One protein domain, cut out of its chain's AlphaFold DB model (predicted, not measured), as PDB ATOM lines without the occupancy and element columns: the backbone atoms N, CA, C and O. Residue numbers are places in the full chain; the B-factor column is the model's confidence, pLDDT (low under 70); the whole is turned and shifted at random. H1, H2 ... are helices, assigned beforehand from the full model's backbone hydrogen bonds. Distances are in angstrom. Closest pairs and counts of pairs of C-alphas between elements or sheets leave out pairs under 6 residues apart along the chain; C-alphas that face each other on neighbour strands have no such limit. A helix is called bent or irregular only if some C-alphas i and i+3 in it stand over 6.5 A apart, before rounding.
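This is residues 79 to 103 and 145 to 229 of the 275 residues of the protein "LOB domain-containing protein 22-like" of Pyrus ussuriensis x Pyrus communis (UniProt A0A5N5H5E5). Two long helices, H1 and H5, lie side by side and run the same way out to one end of a rod. H4 crosses the ends from which they start, H3 crosses H4 in turn, and the short H2, with the loop that follows it, lies toward the other end of the rod. The printed part has 110 residues with five named helices, H1 to H5 in chain order, and no named strand; the class is all helix. The whole is loose, with a radius of gyration of the C-alphas of 18.2 A and spans of 62 by 29 by 22 A.

Find C-alpha 82 at (-5.275, 19.992, 41.950); from there H1, residues 82 to 103, runs 31.2 A to C-alpha 103 at (-5.649, 49.767, 51.252). Past the cut come H2, residues 147 to 151, and H3, residues 168 to 179, 18.8 A long. H4, residues 187 to 203, spans 22.6 A with a kink of 35 degrees near residue 194. H5, residues 208 to 226, runs 28.2 A to C-alpha 226 at (-1.911, 41.703, 57.219). H3 and H4 are irregular: C-alphas 169 and 172 are 8.1 A apart, C-alphas 189 and 192 7.3 A.

Begin at the hub, H4, which touches three helices. H1 only just touches it, with 3 pairs of C-alphas within 8 A and with residue 82 alone; the closest C-alphas, of Leu 82 and Thr 193, are 5.5 A apart, and the lines are about perpendicular at 74 degrees. H5 touches H4 about perpendicular at 83 degrees, closest at the C-alphas of Trp 201 and Gly 208, 5.0 A. H3 touches H4 about perpendicular at 73 degrees, closest at the C-alphas of Ala 177 and Gly 198, 4.2 A. H1 and H5 touch at a shallow tilt of 20 degrees, the same way, closest at the C-alphas of Val 92 and Val 220, 5.5 A. H2 touches H3, closest at the C-alphas of Ala 147 and Ala 168, 4.5 A; H2 is apart from H4. In H1 and H2 every O i to N i+4 pair is within hydrogen-bond range; in H3 4 of 8 are, in H4 11 of 13 and in H5 14 of 15.

The C-alphas of Lys 155 and Phe 229, the two farthest apart, are 62.2 A apart. Residues 104 to 144 are not printed, and C-alphas 103 and 145 are 52.7 A apart across that cut. The link from H2 to H3, 16 residues, is long. Look for pLDDT under 70 at residues 178 to 179 and 182 to 187.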
ATOM      1  N   VAL A  79      -9.756  14.640  40.153       85.75
ATOM      2  CA  VAL A  79      -9.130  15.969  40.299       85.75
ATOM      3  C   VAL A  79      -7.911  15.978  41.217       85.75
ATOM      4  O   VAL A  79      -7.259  17.011  41.311       85.75
ATOM      5  N   GLY A  80      -7.589  14.851  41.859       90.38
ATOM      6  CA  GLY A  80      -6.336  14.638  42.576       90.38
ATOM      7  C   GLY A  80      -5.983  15.771  43.531       90.38
ATOM      8  O   GLY A  80      -6.850  16.332  44.203       90.38
ATOM      9  N   CYS A  81      -4.705  16.127  43.589       91.31
ATOM     10  CA  CYS A  81      -4.213  17.231  44.411       91.31
ATOM     11  C   CYS A  81      -4.543  18.616  43.849       91.31
ATOM     12  O   CYS A  81      -4.526  19.588  44.608       91.31
ATOM     13  N   LEU A  82      -4.909  18.719  42.568       89.31
ATOM     14  CA  LEU A  82      -5.275  19.992  41.950       89.31
ATOM     15  C   LEU A  82      -6.481  20.648  42.641       89.31
ATOM     16  O   LEU A  82      -6.525  21.874  42.723       89.31
ATOM     17  N   VAL A  83      -7.422  19.869  43.193       90.31
ATOM     18  CA  VAL A  83      -8.557  20.424  43.961       90.31
ATOM     19  C   VAL A  83      -8.099  21.189  45.202       90.31
ATOM     20  O   VAL A  83      -8.602  22.274  45.476       90.31
ATOM     21  N   VAL A  84      -7.102  20.661  45.917       92.00
ATOM     22  CA  VAL A  84      -6.552  21.296  47.118       92.00
ATOM     23  C   VAL A  84      -5.790  22.552  46.717       92.00
ATOM     24  O   VAL A  84      -5.998  23.607  47.304       92.00
ATOM     25  N   THR A  85      -4.954  22.466  45.677       90.06
ATOM     26  CA  THR A  85      -4.210  23.629  45.181       90.06
ATOM     27  C   THR A  85      -5.146  24.752  44.733       90.06
ATOM     28  O   THR A  85      -4.941  25.890  45.142       90.06
ATOM     29  N   ARG A  86      -6.186  24.449  43.942       90.88
ATOM     30  CA  ARG A  86      -7.170  25.445  43.490       90.88
ATOM     31  C   ARG A  86      -7.896  26.092  44.663       90.88
ATOM     32  O   ARG A  86      -7.942  27.312  44.730       90.88
ATOM     33  N   PHE A  87      -8.361  25.290  45.618       93.50
ATOM     34  CA  PHE A  87      -9.036  25.803  46.808       93.50
ATOM     35  C   PHE A  87      -8.166  26.792  47.600       93.50
ATOM     36  O   PHE A  87      -8.647  27.841  48.021       93.50
ATOM     37  N   VAL A  88      -6.878  26.489  47.804       91.06
ATOM     38  CA  VAL A  88      -5.991  27.408  48.537       91.06
ATOM     39  C   VAL A  88      -5.629  28.633  47.686       91.06
ATOM     40  O   VAL A  88      -5.603  29.735  48.221       91.06
ATOM     41  N   LEU A  89      -5.423  28.484  46.372       92.81
ATOM     42  CA  LEU A  89      -5.209  29.620  45.462       92.81
ATOM     43  C   LEU A  89      -6.389  30.598  45.463       92.81
ATOM     44  O   LEU A  89      -6.172  31.802  45.505       92.81
ATOM     45  N   GLU A  90      -7.624  30.097  45.461       93.38
ATOM     46  CA  GLU A  90      -8.827  30.932  45.555       93.38
ATOM     47  C   GLU A  90      -8.866  31.729  46.867       93.38
ATOM     48  O   GLU A  90      -9.286  32.883  46.875       93.38
ATOM     49  N   ARG A  91      -8.381  31.151  47.977       95.69
ATOM     50  CA  ARG A  91      -8.243  31.878  49.252       95.69
ATOM     51  C   ARG A  91      -7.168  32.961  49.188       95.69
ATOM     52  O   ARG A  91      -7.393  34.044  49.717       95.69
ATOM     53  N   VAL A  92      -6.026  32.673  48.565       93.75
ATOM     54  CA  VAL A  92      -4.958  33.666  48.357       93.75
ATOM     55  C   VAL A  92      -5.491  34.846  47.541       93.75
ATOM     56  O   VAL A  92      -5.438  35.974  48.017       93.75
ATOM     57  N   ASP A  93      -6.101  34.580  46.384       93.06
ATOM     58  CA  ASP A  93      -6.686  35.607  45.508       93.06
ATOM     59  C   ASP A  93      -7.780  36.426  46.216       93.06
ATOM     60  O   ASP A  93      -7.846  37.649  46.070       93.06
ATOM     61  N   PHE A  94      -8.619  35.774  47.028       94.31
ATOM     62  CA  PHE A  94      -9.620  36.462  47.841       94.31
ATOM     63  C   PHE A  94      -8.978  37.466  48.809       94.31
ATOM     64  O   PHE A  94      -9.392  38.627  48.849       94.31
ATOM     65  N   TYR A  95      -7.968  37.040  49.573       93.75
ATOM     66  CA  TYR A  95      -7.330  37.914  50.555       93.75
ATOM     67  C   TYR A  95      -6.468  39.008  49.917       93.75
ATOM     68  O   TYR A  95      -6.461  40.132  50.416       93.75
ATOM     69  N   GLU A  96      -5.808  38.728  48.792       91.56
ATOM     70  CA  GLU A  96      -5.090  39.732  48.000       91.56
ATOM     71  C   GLU A  96      -6.013  40.878  47.579       91.56
ATOM     72  O   GLU A  96      -5.722  42.048  47.834       91.56
ATOM     73  N   LYS A  97      -7.171  40.537  47.005       92.88
ATOM     74  CA  LYS A  97      -8.179  41.517  46.579       92.88
ATOM     75  C   LYS A  97      -8.754  42.302  47.746       92.88
ATOM     76  O   LYS A  97      -8.997  43.502  47.622       92.88
ATOM     77  N   GLU A  98      -8.993  41.645  48.878       94.06
ATOM     78  CA  GLU A  98      -9.476  42.332  50.072       94.06
ATOM     79  C   GLU A  98      -8.443  43.338  50.594       94.06
ATOM     80  O   GLU A  98      -8.798  44.475  50.910       94.06
ATOM     81  N   LEU A  99      -7.165  42.955  50.633       90.81
ATOM     82  CA  LEU A  99      -6.093  43.830  51.095       90.81
ATOM     83  C   LEU A  99      -5.927  45.034  50.162       90.81
ATOM     84  O   LEU A  99      -5.820  46.167  50.639       90.81
ATOM     85  N   GLU A 100      -5.975  44.817  48.846       89.94
ATOM     86  CA  GLU A 100      -5.951  45.887  47.843       89.94
ATOM     87  C   GLU A 100      -7.138  46.849  48.017       89.94
ATOM     88  O   GLU A 100      -6.967  48.075  48.042       89.94
ATOM     89  N   TYR A 101      -8.342  46.304  48.203       90.62
ATOM     90  CA  TYR A 101      -9.557  47.082  48.415       90.62
ATOM     91  C   TYR A 101      -9.476  47.951  49.679       90.62
ATOM     92  O   TYR A 101      -9.711  49.161  49.620       90.62
ATOM     93  N   LEU A 102      -9.098  47.369  50.822       89.88
ATOM     94  CA  LEU A 102      -9.003  48.087  52.097       89.88
ATOM     95  C   LEU A 102      -7.871  49.123  52.104       89.88
ATOM     96  O   LEU A 102      -8.036  50.217  52.657       89.88
ATOM     97  N   SER A 103      -6.753  48.820  51.443       88.56
ATOM     98  CA  SER A 103      -5.649  49.767  51.252       88.56
ATOM     99  C   SER A 103      -6.099  50.969  50.421       88.56
ATOM    100  O   SER A 103      -5.858  52.119  50.797       88.56
ATOM    101  N   ALA A 145       0.896  10.507  16.124       82.25
ATOM    102  CA  ALA A 145       0.505   9.863  17.370       82.25
ATOM    103  C   ALA A 145       0.346  10.850  18.531       82.25
ATOM    104  O   ALA A 145       1.150  11.771  18.682       82.25
ATOM    105  N   CYS A 146      -0.670  10.628  19.373       86.25
ATOM    106  CA  CYS A 146      -0.811  11.315  20.656       86.25
ATOM    107  C   CYS A 146       0.371  10.990  21.587       86.25
ATOM    108  O   CYS A 146       1.105  10.024  21.347       86.25
ATOM    109  N   ALA A 147       0.563  11.764  22.658       85.00
ATOM    110  CA  ALA A 147       1.698  11.591  23.562       85.00
ATOM    111  C   ALA A 147       1.781  10.166  24.145       85.00
ATOM    112  O   ALA A 147       2.858   9.564  24.152       85.00
ATOM    113  N   ALA A 148       0.633   9.590  24.516       82.94
ATOM    114  CA  ALA A 148       0.537   8.220  25.014       82.94
ATOM    115  C   ALA A 148       0.958   7.167  23.981       82.94
ATOM    116  O   ALA A 148       1.785   6.302  24.270       82.94
ATOM    117  N   CYS A 149       0.436   7.259  22.755       85.12
ATOM    118  CA  CYS A 149       0.775   6.312  21.694       85.12
ATOM    119  C   CYS A 149       2.240   6.446  21.251       85.12
ATOM    120  O   CYS A 149       2.890   5.436  20.980       85.12
ATOM    121  N   LYS A 150       2.782   7.673  21.246       85.88
ATOM    122  CA  LYS A 150       4.201   7.947  20.985       85.88
ATOM    123  C   LYS A 150       5.100   7.310  22.050       85.88
ATOM    124  O   LYS A 150       6.082   6.665  21.695       85.88
ATOM    125  N   TYR A 151       4.744   7.436  23.330       83.19
ATOM    126  CA  TYR A 151       5.493   6.841  24.443       83.19
ATOM    127  C   TYR A 151       5.477   5.308  24.400       83.19
ATOM    128  O   TYR A 151       6.523   4.670  24.478       83.19
ATOM    129  N   GLN A 152       4.299   4.717  24.178       82.69
ATOM    130  CA  GLN A 152       4.114   3.264  24.077       82.69
ATOM    131  C   GLN A 152       4.604   2.669  22.748       82.69
ATOM    132  O   GLN A 152       4.481   1.465  22.537       82.69
ATOM    133  N   ARG A 153       5.130   3.498  21.834       85.00
ATOM    134  CA  ARG A 153       5.565   3.108  20.482       85.00
ATOM    135  C   ARG A 153       4.491   2.332  19.699       85.00
ATOM    136  O   ARG A 153       4.808   1.415  18.944       85.00
ATOM    137  N   ARG A 154       3.216   2.709  19.853       84.69
ATOM    138  CA  ARG A 154       2.073   2.089  19.155       84.69
ATOM    139  C   ARG A 154       1.414   3.052  18.169       84.69
ATOM    140  O   ARG A 154       1.547   4.270  18.287       84.69
ATOM    141  N   LYS A 155       0.663   2.514  17.202       84.81
ATOM    142  CA  LYS A 155      -0.110   3.334  16.253       84.81
ATOM    143  C   LYS A 155      -1.234   4.074  16.984       84.81
ATOM    144  O   LYS A 155      -1.948   3.483  17.792       84.81
ATOM    145  N   CYS A 156      -1.394   5.356  16.673       84.75
ATOM    146  CA  CYS A 156      -2.533   6.159  17.099       84.75
ATOM    147  C   CYS A 156      -3.523   6.245  15.939       84.75
ATOM    148  O   CYS A 156      -3.117   6.490  14.803       84.75
ATOM    149  N   ASN A 157      -4.804   6.039  16.215       82.94
ATOM    150  CA  ASN A 157      -5.878   6.166  15.236       82.94
ATOM    151  C   ASN A 157      -6.851   7.280  15.654       82.94
ATOM    152  O   ASN A 157      -6.725   7.861  16.733       82.94
ATOM    153  N   GLN A 158      -7.812   7.576  14.779       78.31
ATOM    154  CA  GLN A 158      -8.815   8.623  15.003       78.31
ATOM    155  C   GLN A 158      -9.783   8.293  16.153       78.31
ATOM    156  O   GLN A 158     -10.370   9.201  16.722       78.31
ATOM    157  N   THR A 159      -9.910   7.018  16.538       80.62
ATOM    158  CA  THR A 159     -10.750   6.556  17.658       80.62
ATOM    159  C   THR A 159      -9.973   6.433  18.973       80.62
ATOM    160  O   THR A 159     -10.431   5.781  19.907       80.62
ATOM    161  N   CYS A 160      -8.755   6.976  19.056       79.81
ATOM    162  CA  CYS A 160      -7.938   6.864  20.256       79.81
ATOM    163  C   CYS A 160      -8.488   7.765  21.369       79.81
ATOM    164  O   CYS A 160      -8.299   8.979  21.334       79.81
ATOM    165  N   GLU A 161      -9.076   7.157  22.399       78.75
ATOM    166  CA  GLU A 161      -9.659   7.853  23.562       78.75
ATOM    167  C   GLU A 161      -8.655   8.754  24.302       78.75
ATOM    168  O   GLU A 161      -9.025   9.769  24.877       78.75
ATOM    169  N   LEU A 162      -7.357   8.436  24.239       77.50
ATOM    170  CA  LEU A 162      -6.298   9.223  24.880       77.50
ATOM    171  C   LEU A 162      -5.863  10.445  24.058       77.50
ATOM    172  O   LEU A 162      -5.182  11.320  24.592       77.50
ATOM    173  N   ALA A 163      -6.190  10.508  22.764       81.25
ATOM    174  CA  ALA A 163      -5.659  11.537  21.871       81.25
ATOM    175  C   ALA A 163      -6.200  12.940  22.169       81.25
ATOM    176  O   ALA A 163      -5.457  13.907  22.012       81.25
ATOM    177  N   ALA A 164      -7.447  13.038  22.639       77.94
ATOM    178  CA  ALA A 164      -8.060  14.305  23.030       77.94
ATOM    179  C   ALA A 164      -7.413  14.908  24.290       77.94
ATOM    180  O   ALA A 164      -7.271  16.123  24.389       77.94
ATOM    181  N   TYR A 165      -6.981  14.059  25.227       74.81
ATOM    182  CA  TYR A 165      -6.467  14.489  26.532       74.81
ATOM    183  C   TYR A 165      -4.944  14.630  26.569       74.81
ATOM    184  O   TYR A 165      -4.404  15.476  27.277       74.81
ATOM    185  N   PHE A 166      -4.239  13.821  25.776       79.88
ATOM    186  CA  PHE A 166      -2.779  13.796  25.716       79.88
ATOM    187  C   PHE A 166      -2.294  14.077  24.290       79.88
ATOM    188  O   PHE A 166      -1.707  13.192  23.648       79.88
ATOM    189  N   PRO A 167      -2.540  15.286  23.754       83.12
ATOM    190  CA  PRO A 167      -2.080  15.643  22.421       83.12
ATOM    191  C   PRO A 167      -0.553  15.569  22.353       83.12
ATOM    192  O   PRO A 167       0.153  15.665  23.355       83.12
ATOM    193  N   ALA A 168      -0.020  15.396  21.148       81.88
ATOM    194  CA  ALA A 168       1.420  15.243  20.949       81.88
ATOM    195  C   ALA A 168       2.258  16.429  21.448       81.88
ATOM    196  O   ALA A 168       3.416  16.235  21.815       81.88
ATOM    197  N   SER A 169       1.671  17.630  21.469       81.12
ATOM    198  CA  SER A 169       2.279  18.845  22.019       81.12
ATOM    199  C   SER A 169       2.629  18.710  23.502       81.12
ATOM    200  O   SER A 169       3.594  19.321  23.941       81.12
ATOM    201  N   ARG A 170       1.913  17.857  24.245       78.12
ATOM    202  CA  ARG A 170       2.103  17.632  25.687       78.12
ATOM    203  C   ARG A 170       2.904  16.369  26.007       78.12
ATOM    204  O   ARG A 170       2.680  15.696  27.014       78.12
ATOM    205  N   PHE A 171       3.794  15.965  25.096       80.81
ATOM    206  CA  PHE A 171       4.561  14.726  25.245       80.81
ATOM    207  C   PHE A 171       5.455  14.730  26.482       80.81
ATOM    208  O   PHE A 171       5.548  13.706  27.156       80.81
ATOM    209  N   VAL A 172       6.095  15.861  26.788       78.31
ATOM    210  CA  VAL A 172       6.964  15.968  27.962       78.31
ATOM    211  C   VAL A 172       6.132  15.778  29.223       78.31
ATOM    212  O   VAL A 172       6.414  14.866  29.990       78.31
ATOM    213  N   GLU A 173       5.045  16.525  29.398       74.81
ATOM    214  CA  GLU A 173       4.195  16.413  30.587       74.81
ATOM    215  C   GLU A 173       3.605  15.002  30.733       74.81
ATOM    216  O   GLU A 173       3.526  14.470  31.839       74.81
ATOM    217  N   PHE A 174       3.266  14.336  29.624       78.25
ATOM    218  CA  PHE A 174       2.813  12.945  29.657       78.25
ATOM    219  C   PHE A 174       3.892  11.968  30.150       78.25
ATOM    220  O   PHE A 174       3.600  11.046  30.915       78.25
ATOM    221  N   VAL A 175       5.149  12.150  29.726       75.06
ATOM    222  CA  VAL A 175       6.288  11.380  30.257       75.06
ATOM    223  C   VAL A 175       6.469  11.671  31.745       75.06
ATOM    224  O   VAL A 175       6.852  10.789  32.514       75.06
ATOM    225  N   ASN A 176       6.165  12.896  32.167       73.75
ATOM    226  CA  ASN A 176       6.285  13.306  33.553       73.75
ATOM    227  C   ASN A 176       5.257  12.611  34.437       73.75
ATOM    228  O   ASN A 176       5.623  12.117  35.492       73.75
ATOM    229  N   ALA A 177       4.038  12.464  33.939       75.88
ATOM    230  CA  ALA A 177       2.905  11.793  34.563       75.88
ATOM    231  C   ALA A 177       3.022  10.262  34.730       75.88
ATOM    232  O   ALA A 177       2.198   9.670  35.420       75.88
ATOM    233  N   GLN A 178       4.015   9.592  34.127       67.94
ATOM    234  CA  GLN A 178       4.084   8.114  34.093       67.94
ATOM    235  C   GLN A 178       4.194   7.434  35.466       67.94
ATOM    236  O   GLN A 178       4.013   6.223  35.561       67.94
ATOM    237  N   HIS A 179       4.532   8.181  36.518       65.56
ATOM    238  CA  HIS A 179       4.634   7.639  37.870       65.56
ATOM    239  C   HIS A 179       3.295   7.607  38.623       65.56
ATOM    240  O   HIS A 179       3.267   7.138  39.758       65.56
ATOM    241  N   MET A 180       2.206   8.075  38.002       73.75
ATOM    242  CA  MET A 180       0.854   8.041  38.556       73.75
ATOM    243  C   MET A 180      -0.053   7.123  37.735       73.75
ATOM    244  O   MET A 180      -0.102   7.180  36.505       73.75
ATOM    245  N   PHE A 181      -0.794   6.276  38.437       71.81
ATOM    246  CA  PHE A 181      -1.780   5.351  37.914       71.81
ATOM    247  C   PHE A 181      -3.179   5.894  38.178       71.81
ATOM    248  O   PHE A 181      -3.581   6.115  39.317       71.81
ATOM    249  N   VAL A 182      -3.926   6.060  37.090       62.66
ATOM    250  CA  VAL A 182      -5.354   6.379  37.102       62.66
ATOM    251  C   VAL A 182      -6.066   5.371  36.207       62.66
ATOM    252  O   VAL A 182      -5.557   5.032  35.120       62.66
ATOM    253  N   GLU A 183      -7.205   4.858  36.675       60.16
ATOM    254  CA  GLU A 183      -8.038   3.916  35.923       60.16
ATOM    255  C   GLU A 183      -8.462   4.526  34.579       60.16
ATOM    256  O   GLU A 183      -8.604   5.742  34.439       60.16
ATOM    257  N   LEU A 184      -8.542   3.689  33.540       54.50
ATOM    258  CA  LEU A 184      -8.667   4.125  32.140       54.50
ATOM    259  C   LEU A 184      -9.898   5.004  31.879       54.50
ATOM    260  O   LEU A 184      -9.810   5.933  31.082       54.50
ATOM    261  N   ASP A 185     -10.993   4.733  32.577       57.16
ATOM    262  CA  ASP A 185     -12.268   5.449  32.541       57.16
ATOM    263  C   ASP A 185     -12.208   6.836  33.206       57.16
ATOM    264  O   ASP A 185     -12.899   7.759  32.781       57.16
ATOM    265  N   GLN A 186     -11.335   7.020  34.199       65.69
ATOM    266  CA  GLN A 186     -11.165   8.284  34.925       65.69
ATOM    267  C   GLN A 186     -10.163   9.238  34.254       65.69
ATOM    268  O   GLN A 186     -10.165  10.441  34.524       65.69
ATOM    269  N   ARG A 187      -9.323   8.731  33.341       67.06
ATOM    270  CA  ARG A 187      -8.263   9.503  32.658       67.06
ATOM    271  C   ARG A 187      -8.740  10.758  31.925       67.06
ATOM    272  O   ARG A 187      -8.011  11.741  32.004       67.06
ATOM    273  N   PRO A 188      -9.899  10.782  31.242       70.50
ATOM    274  CA  PRO A 188     -10.460  12.000  30.665       70.50
ATOM    275  C   PRO A 188     -10.564  13.175  31.638       70.50
ATOM    276  O   PRO A 188     -10.084  14.270  31.354       70.50
ATOM    277  N   ALA A 189     -11.171  12.930  32.800       71.19
ATOM    278  CA  ALA A 189     -11.395  13.950  33.816       71.19
ATOM    279  C   ALA A 189     -10.108  14.251  34.599       71.19
ATOM    280  O   ALA A 189      -9.845  15.397  34.948       71.19
ATOM    281  N   ALA A 190      -9.272  13.230  34.798       80.81
ATOM    282  CA  ALA A 190      -8.040  13.319  35.568       80.81
ATOM    283  C   ALA A 190      -6.825  13.843  34.786       80.81
ATOM    284  O   ALA A 190      -5.809  14.175  35.392       80.81
ATOM    285  N   ALA A 191      -6.881  13.933  33.454       80.38
ATOM    286  CA  ALA A 191      -5.716  14.260  32.629       80.38
ATOM    287  C   ALA A 191      -5.026  15.566  33.047       80.38
ATOM    288  O   ALA A 191      -3.800  15.625  33.083       80.38
ATOM    289  N   GLU A 192      -5.793  16.598  33.395       83.19
ATOM    290  CA  GLU A 192      -5.229  17.868  33.849       83.19
ATOM    291  C   GLU A 192      -4.434  17.702  35.149       83.19
ATOM    292  O   GLU A 192      -3.269  18.101  35.204       83.19
ATOM    293  N   THR A 193      -5.025  17.055  36.160       87.44
ATOM    294  CA  THR A 193      -4.368  16.866  37.459       87.44
ATOM    295  C   THR A 193      -3.149  15.956  37.347       87.44
ATOM    296  O   THR A 193      -2.098  16.281  37.878       87.44
ATOM    297  N   ILE A 194      -3.205  14.882  36.553       84.94
ATOM    298  CA  ILE A 194      -2.058  13.979  36.373       84.94
ATOM    299  C   ILE A 194      -0.881  14.732  35.724       84.94
ATOM    300  O   ILE A 194       0.279  14.537  36.082       84.94
ATOM    301  N   LEU A 195      -1.139  15.612  34.756       83.19
ATOM    302  CA  LEU A 195      -0.066  16.387  34.127       83.19
ATOM    303  C   LEU A 195       0.493  17.456  35.077       83.19
ATOM    304  O   LEU A 195       1.706  17.669  35.115       83.19
ATOM    305  N   PHE A 196      -0.377  18.091  35.863       87.88
ATOM    306  CA  PHE A 196      -0.004  19.047  36.904       87.88
ATOM    307  C   PHE A 196       0.890  18.400  37.974       87.88
ATOM    308  O   PHE A 196       2.033  18.820  38.163       87.88
ATOM    309  N   GLU A 197       0.419  17.330  38.607       87.88
ATOM    310  CA  GLU A 197       1.137  16.633  39.677       87.88
ATOM    311  C   GLU A 197       2.433  15.999  39.158       87.88
ATOM    312  O   GLU A 197       3.473  16.053  39.813       87.88
ATOM    313  N   GLY A 198       2.421  15.489  37.921       84.50
ATOM    314  CA  GLY A 198       3.587  14.852  37.317       84.50
ATOM    315  C   GLY A 198       4.739  15.831  37.092       84.50
ATOM    316  O   GLY A 198       5.912  15.471  37.235       84.50
ATOM    317  N   ASN A 199       4.413  17.085  36.774       84.94
ATOM    318  CA  ASN A 199       5.385  18.170  36.691       84.94
ATOM    319  C   ASN A 199       5.908  18.573  38.073       84.94
ATOM    320  O   ASN A 199       7.107  18.814  38.218       84.94
ATOM    321  N   ILE A 200       5.047  18.602  39.090       88.00
ATOM    322  CA  ILE A 200       5.458  18.926  40.459       88.00
ATOM    323  C   ILE A 200       6.449  17.887  40.981       88.00
ATOM    324  O   ILE A 200       7.536  18.264  41.407       88.00
ATOM    325  N   TRP A 201       6.133  16.596  40.881       87.31
ATOM    326  CA  TRP A 201       7.031  15.520  41.317       87.31
ATOM    327  C   TRP A 201       8.360  15.498  40.567       87.31
ATOM    328  O   TRP A 201       9.383  15.139  41.143       87.31
ATOM    329  N   ARG A 202       8.374  15.906  39.292       84.50
ATOM    330  CA  ARG A 202       9.623  16.050  38.530       84.50
ATOM    331  C   ARG A 202      10.547  17.096  39.135       84.50
ATOM    332  O   ARG A 202      11.750  16.872  39.199       84.50
ATOM    333  N   ASN A 203       9.979  18.240  39.498       84.62
ATOM    334  CA  ASN A 203      10.742  19.410  39.915       84.62
ATOM    335  C   ASN A 203      11.015  19.405  41.423       84.62
ATOM    336  O   ASN A 203      12.018  19.955  41.860       84.62
ATOM    337  N   ASN A 204      10.143  18.769  42.211       87.94
ATOM    338  CA  ASN A 204      10.163  18.777  43.672       87.94
ATOM    339  C   ASN A 204       9.873  17.375  44.250       87.94
ATOM    340  O   ASN A 204       8.883  17.193  44.964       87.94
ATOM    341  N   PRO A 205      10.717  16.363  43.975       86.94
ATOM    342  CA  PRO A 205      10.457  14.975  44.368       86.94
ATOM    343  C   PRO A 205      10.456  14.731  45.886       86.94
ATOM    344  O   PRO A 205      10.045  13.668  46.335       86.94
ATOM    345  N   SER A 206      10.920  15.681  46.698       87.88
ATOM    346  CA  SER A 206      10.907  15.575  48.160       87.88
ATOM    347  C   SER A 206       9.596  16.029  48.800       87.88
ATOM    348  O   SER A 206       9.258  15.570  49.888       87.88
ATOM    349  N   VAL A 207       8.857  16.934  48.154       89.69
ATOM    350  CA  VAL A 207       7.696  17.603  48.766       89.69
ATOM    351  C   VAL A 207       6.430  17.555  47.920       89.69
ATOM    352  O   VAL A 207       5.359  17.822  48.460       89.69
ATOM    353  N   GLY A 208       6.524  17.209  46.632       91.38
ATOM    354  CA  GLY A 208       5.375  17.033  45.745       91.38
ATOM    355  C   GLY A 208       4.349  18.172  45.832       91.38
ATOM    356  O   GLY A 208       4.686  19.345  46.030       91.38
ATOM    357  N   CYS A 209       3.073  17.823  45.702       91.50
ATOM    358  CA  CYS A 209       1.939  18.741  45.787       91.50
ATOM    359  C   CYS A 209       1.687  19.234  47.217       91.50
ATOM    360  O   CYS A 209       1.113  20.309  47.415       91.50
ATOM    361  N   LEU A 210       2.140  18.483  48.228       92.88
ATOM    362  CA  LEU A 210       2.078  18.915  49.624       92.88
ATOM    363  C   LEU A 210       2.943  20.163  49.863       92.88
ATOM    364  O   LEU A 210       2.534  21.050  50.607       92.88
ATOM    365  N   GLY A 211       4.104  20.258  49.207       90.00
ATOM    366  CA  GLY A 211       4.974  21.434  49.253       90.00
ATOM    367  C   GLY A 211       4.297  22.679  48.685       90.00
ATOM    368  O   GLY A 211       4.278  23.716  49.342       90.00
ATOM    369  N   VAL A 212       3.665  22.552  47.512       91.06
ATOM    370  CA  VAL A 212       2.880  23.639  46.897       91.06
ATOM    371  C   VAL A 212       1.733  24.062  47.815       91.06
ATOM    372  O   VAL A 212       1.546  25.246  48.069       91.06
ATOM    373  N   THR A 213       0.999  23.092  48.363       90.62
ATOM    374  CA  THR A 213      -0.113  23.359  49.284       90.62
ATOM    375  C   THR A 213       0.361  24.103  50.532       90.62
ATOM    376  O   THR A 213      -0.267  25.080  50.927       90.62
ATOM    377  N   ARG A 214       1.481  23.685  51.136       92.06
ATOM    378  CA  ARG A 214       2.052  24.353  52.313       92.06
ATOM    379  C   ARG A 214       2.459  25.789  52.004       92.06
ATOM    380  O   ARG A 214       2.074  26.680  52.747       92.06
ATOM    381  N   PHE A 215       3.164  26.008  50.899       92.69
ATOM    382  CA  PHE A 215       3.575  27.346  50.474       92.69
ATOM    383  C   PHE A 215       2.377  28.291  50.283       92.69
ATOM    384  O   PHE A 215       2.418  29.447  50.688       92.69
ATOM    385  N   LEU A 216       1.284  27.801  49.695       91.12
ATOM    386  CA  LEU A 216       0.065  28.597  49.531       91.12
ATOM    387  C   LEU A 216      -0.654  28.854  50.864       91.12
ATOM    388  O   LEU A 216      -1.185  29.940  51.070       91.12
ATOM    389  N   LEU A 217      -0.659  27.884  51.782       92.00
ATOM    390  CA  LEU A 217      -1.210  28.080  53.126       92.00
ATOM    391  C   LEU A 217      -0.394  29.102  53.931       92.00
ATOM    392  O   LEU A 217      -0.979  29.917  54.629       92.00
ATOM    393  N   GLU A 218       0.930  29.121  53.782       91.00
ATOM    394  CA  GLU A 218       1.787  30.148  54.393       91.00
ATOM    395  C   GLU A 218       1.462  31.554  53.862       91.00
ATOM    396  O   GLU A 218       1.475  32.517  54.628       91.00
ATOM    397  N   GLN A 219       1.111  31.683  52.577       93.44
ATOM    398  CA  GLN A 219       0.611  32.946  52.024       93.44
ATOM    399  C   GLN A 219      -0.758  33.328  52.590       93.44
ATOM    400  O   GLN A 219      -0.979  34.491  52.914       93.44
ATOM    401  N   VAL A 220      -1.671  32.365  52.745       93.81
ATOM    402  CA  VAL A 220      -2.959  32.601  53.412       93.81
ATOM    403  C   VAL A 220      -2.744  33.131  54.832       93.81
ATOM    404  O   VAL A 220      -3.300  34.172  55.173       93.81
ATOM    405  N   ASP A 221      -1.897  32.473  55.625       92.50
ATOM    406  CA  ASP A 221      -1.578  32.895  56.993       92.50
ATOM    407  C   ASP A 221      -0.942  34.294  57.033       92.50
ATOM    408  O   ASP A 221      -1.166  35.059  57.973       92.50
ATOM    409  N   PHE A 222      -0.121  34.629  56.035       93.56
ATOM    410  CA  PHE A 222       0.448  35.965  55.877       93.56
ATOM    411  C   PHE A 222      -0.649  37.009  55.636       93.56
ATOM    412  O   PHE A 222      -0.738  37.981  56.387       93.56
ATOM    413  N   TYR A 223      -1.520  36.791  54.649       93.00
ATOM    414  CA  TYR A 223      -2.578  37.747  54.333       93.00
ATOM    415  C   TYR A 223      -3.604  37.896  55.456       93.00
ATOM    416  O   TYR A 223      -4.062  39.007  55.712       93.00
ATOM    417  N   GLU A 224      -3.957  36.816  56.157       91.56
ATOM    418  CA  GLU A 224      -4.871  36.888  57.302       91.56
ATOM    419  C   GLU A 224      -4.332  37.808  58.409       91.56
ATOM    420  O   GLU A 224      -5.110  38.563  58.996       91.56
ATOM    421  N   LYS A 225      -3.012  37.804  58.643       91.50
ATOM    422  CA  LYS A 225      -2.352  38.713  59.594       91.50
ATOM    423  C   LYS A 225      -2.316  40.151  59.085       91.50
ATOM    424  O   LYS A 225      -2.672  41.061  59.824       91.50
ATOM    425  N   GLU A 226      -1.936  40.361  57.826       91.50
ATOM    426  CA  GLU A 226      -1.911  41.703  57.219       91.50
ATOM    427  C   GLU A 226      -3.305  42.351  57.182       91.50
ATOM    428  O   GLU A 226      -3.438  43.565  57.330       91.50
ATOM    429  N   LEU A 227      -4.363  41.549  57.036       92.31
ATOM    430  CA  LEU A 227      -5.750  42.014  57.003       92.31
ATOM    431  C   LEU A 227      -6.355  42.309  58.379       92.31
ATOM    432  O   LEU A 227      -7.401  42.959  58.432       92.31
ATOM    433  N   GLU A 228      -5.737  41.873  59.479       91.88
ATOM    434  CA  GLU A 228      -6.306  42.006  60.825       91.88
ATOM    435  C   GLU A 228      -6.624  43.473  61.158       91.88
ATOM    436  O   GLU A 228      -7.774  43.831  61.434       91.88
ATOM    437  N   PHE A 229      -5.629  44.355  61.046       90.31
ATOM    438  CA  PHE A 229      -5.793  45.774  61.360       90.31
ATOM    439  C   PHE A 229      -6.654  46.548  60.334       90.31
ATOM    440  O   PHE A 229      -7.544  47.301  60.757       90.31
TER     441      PHE A 229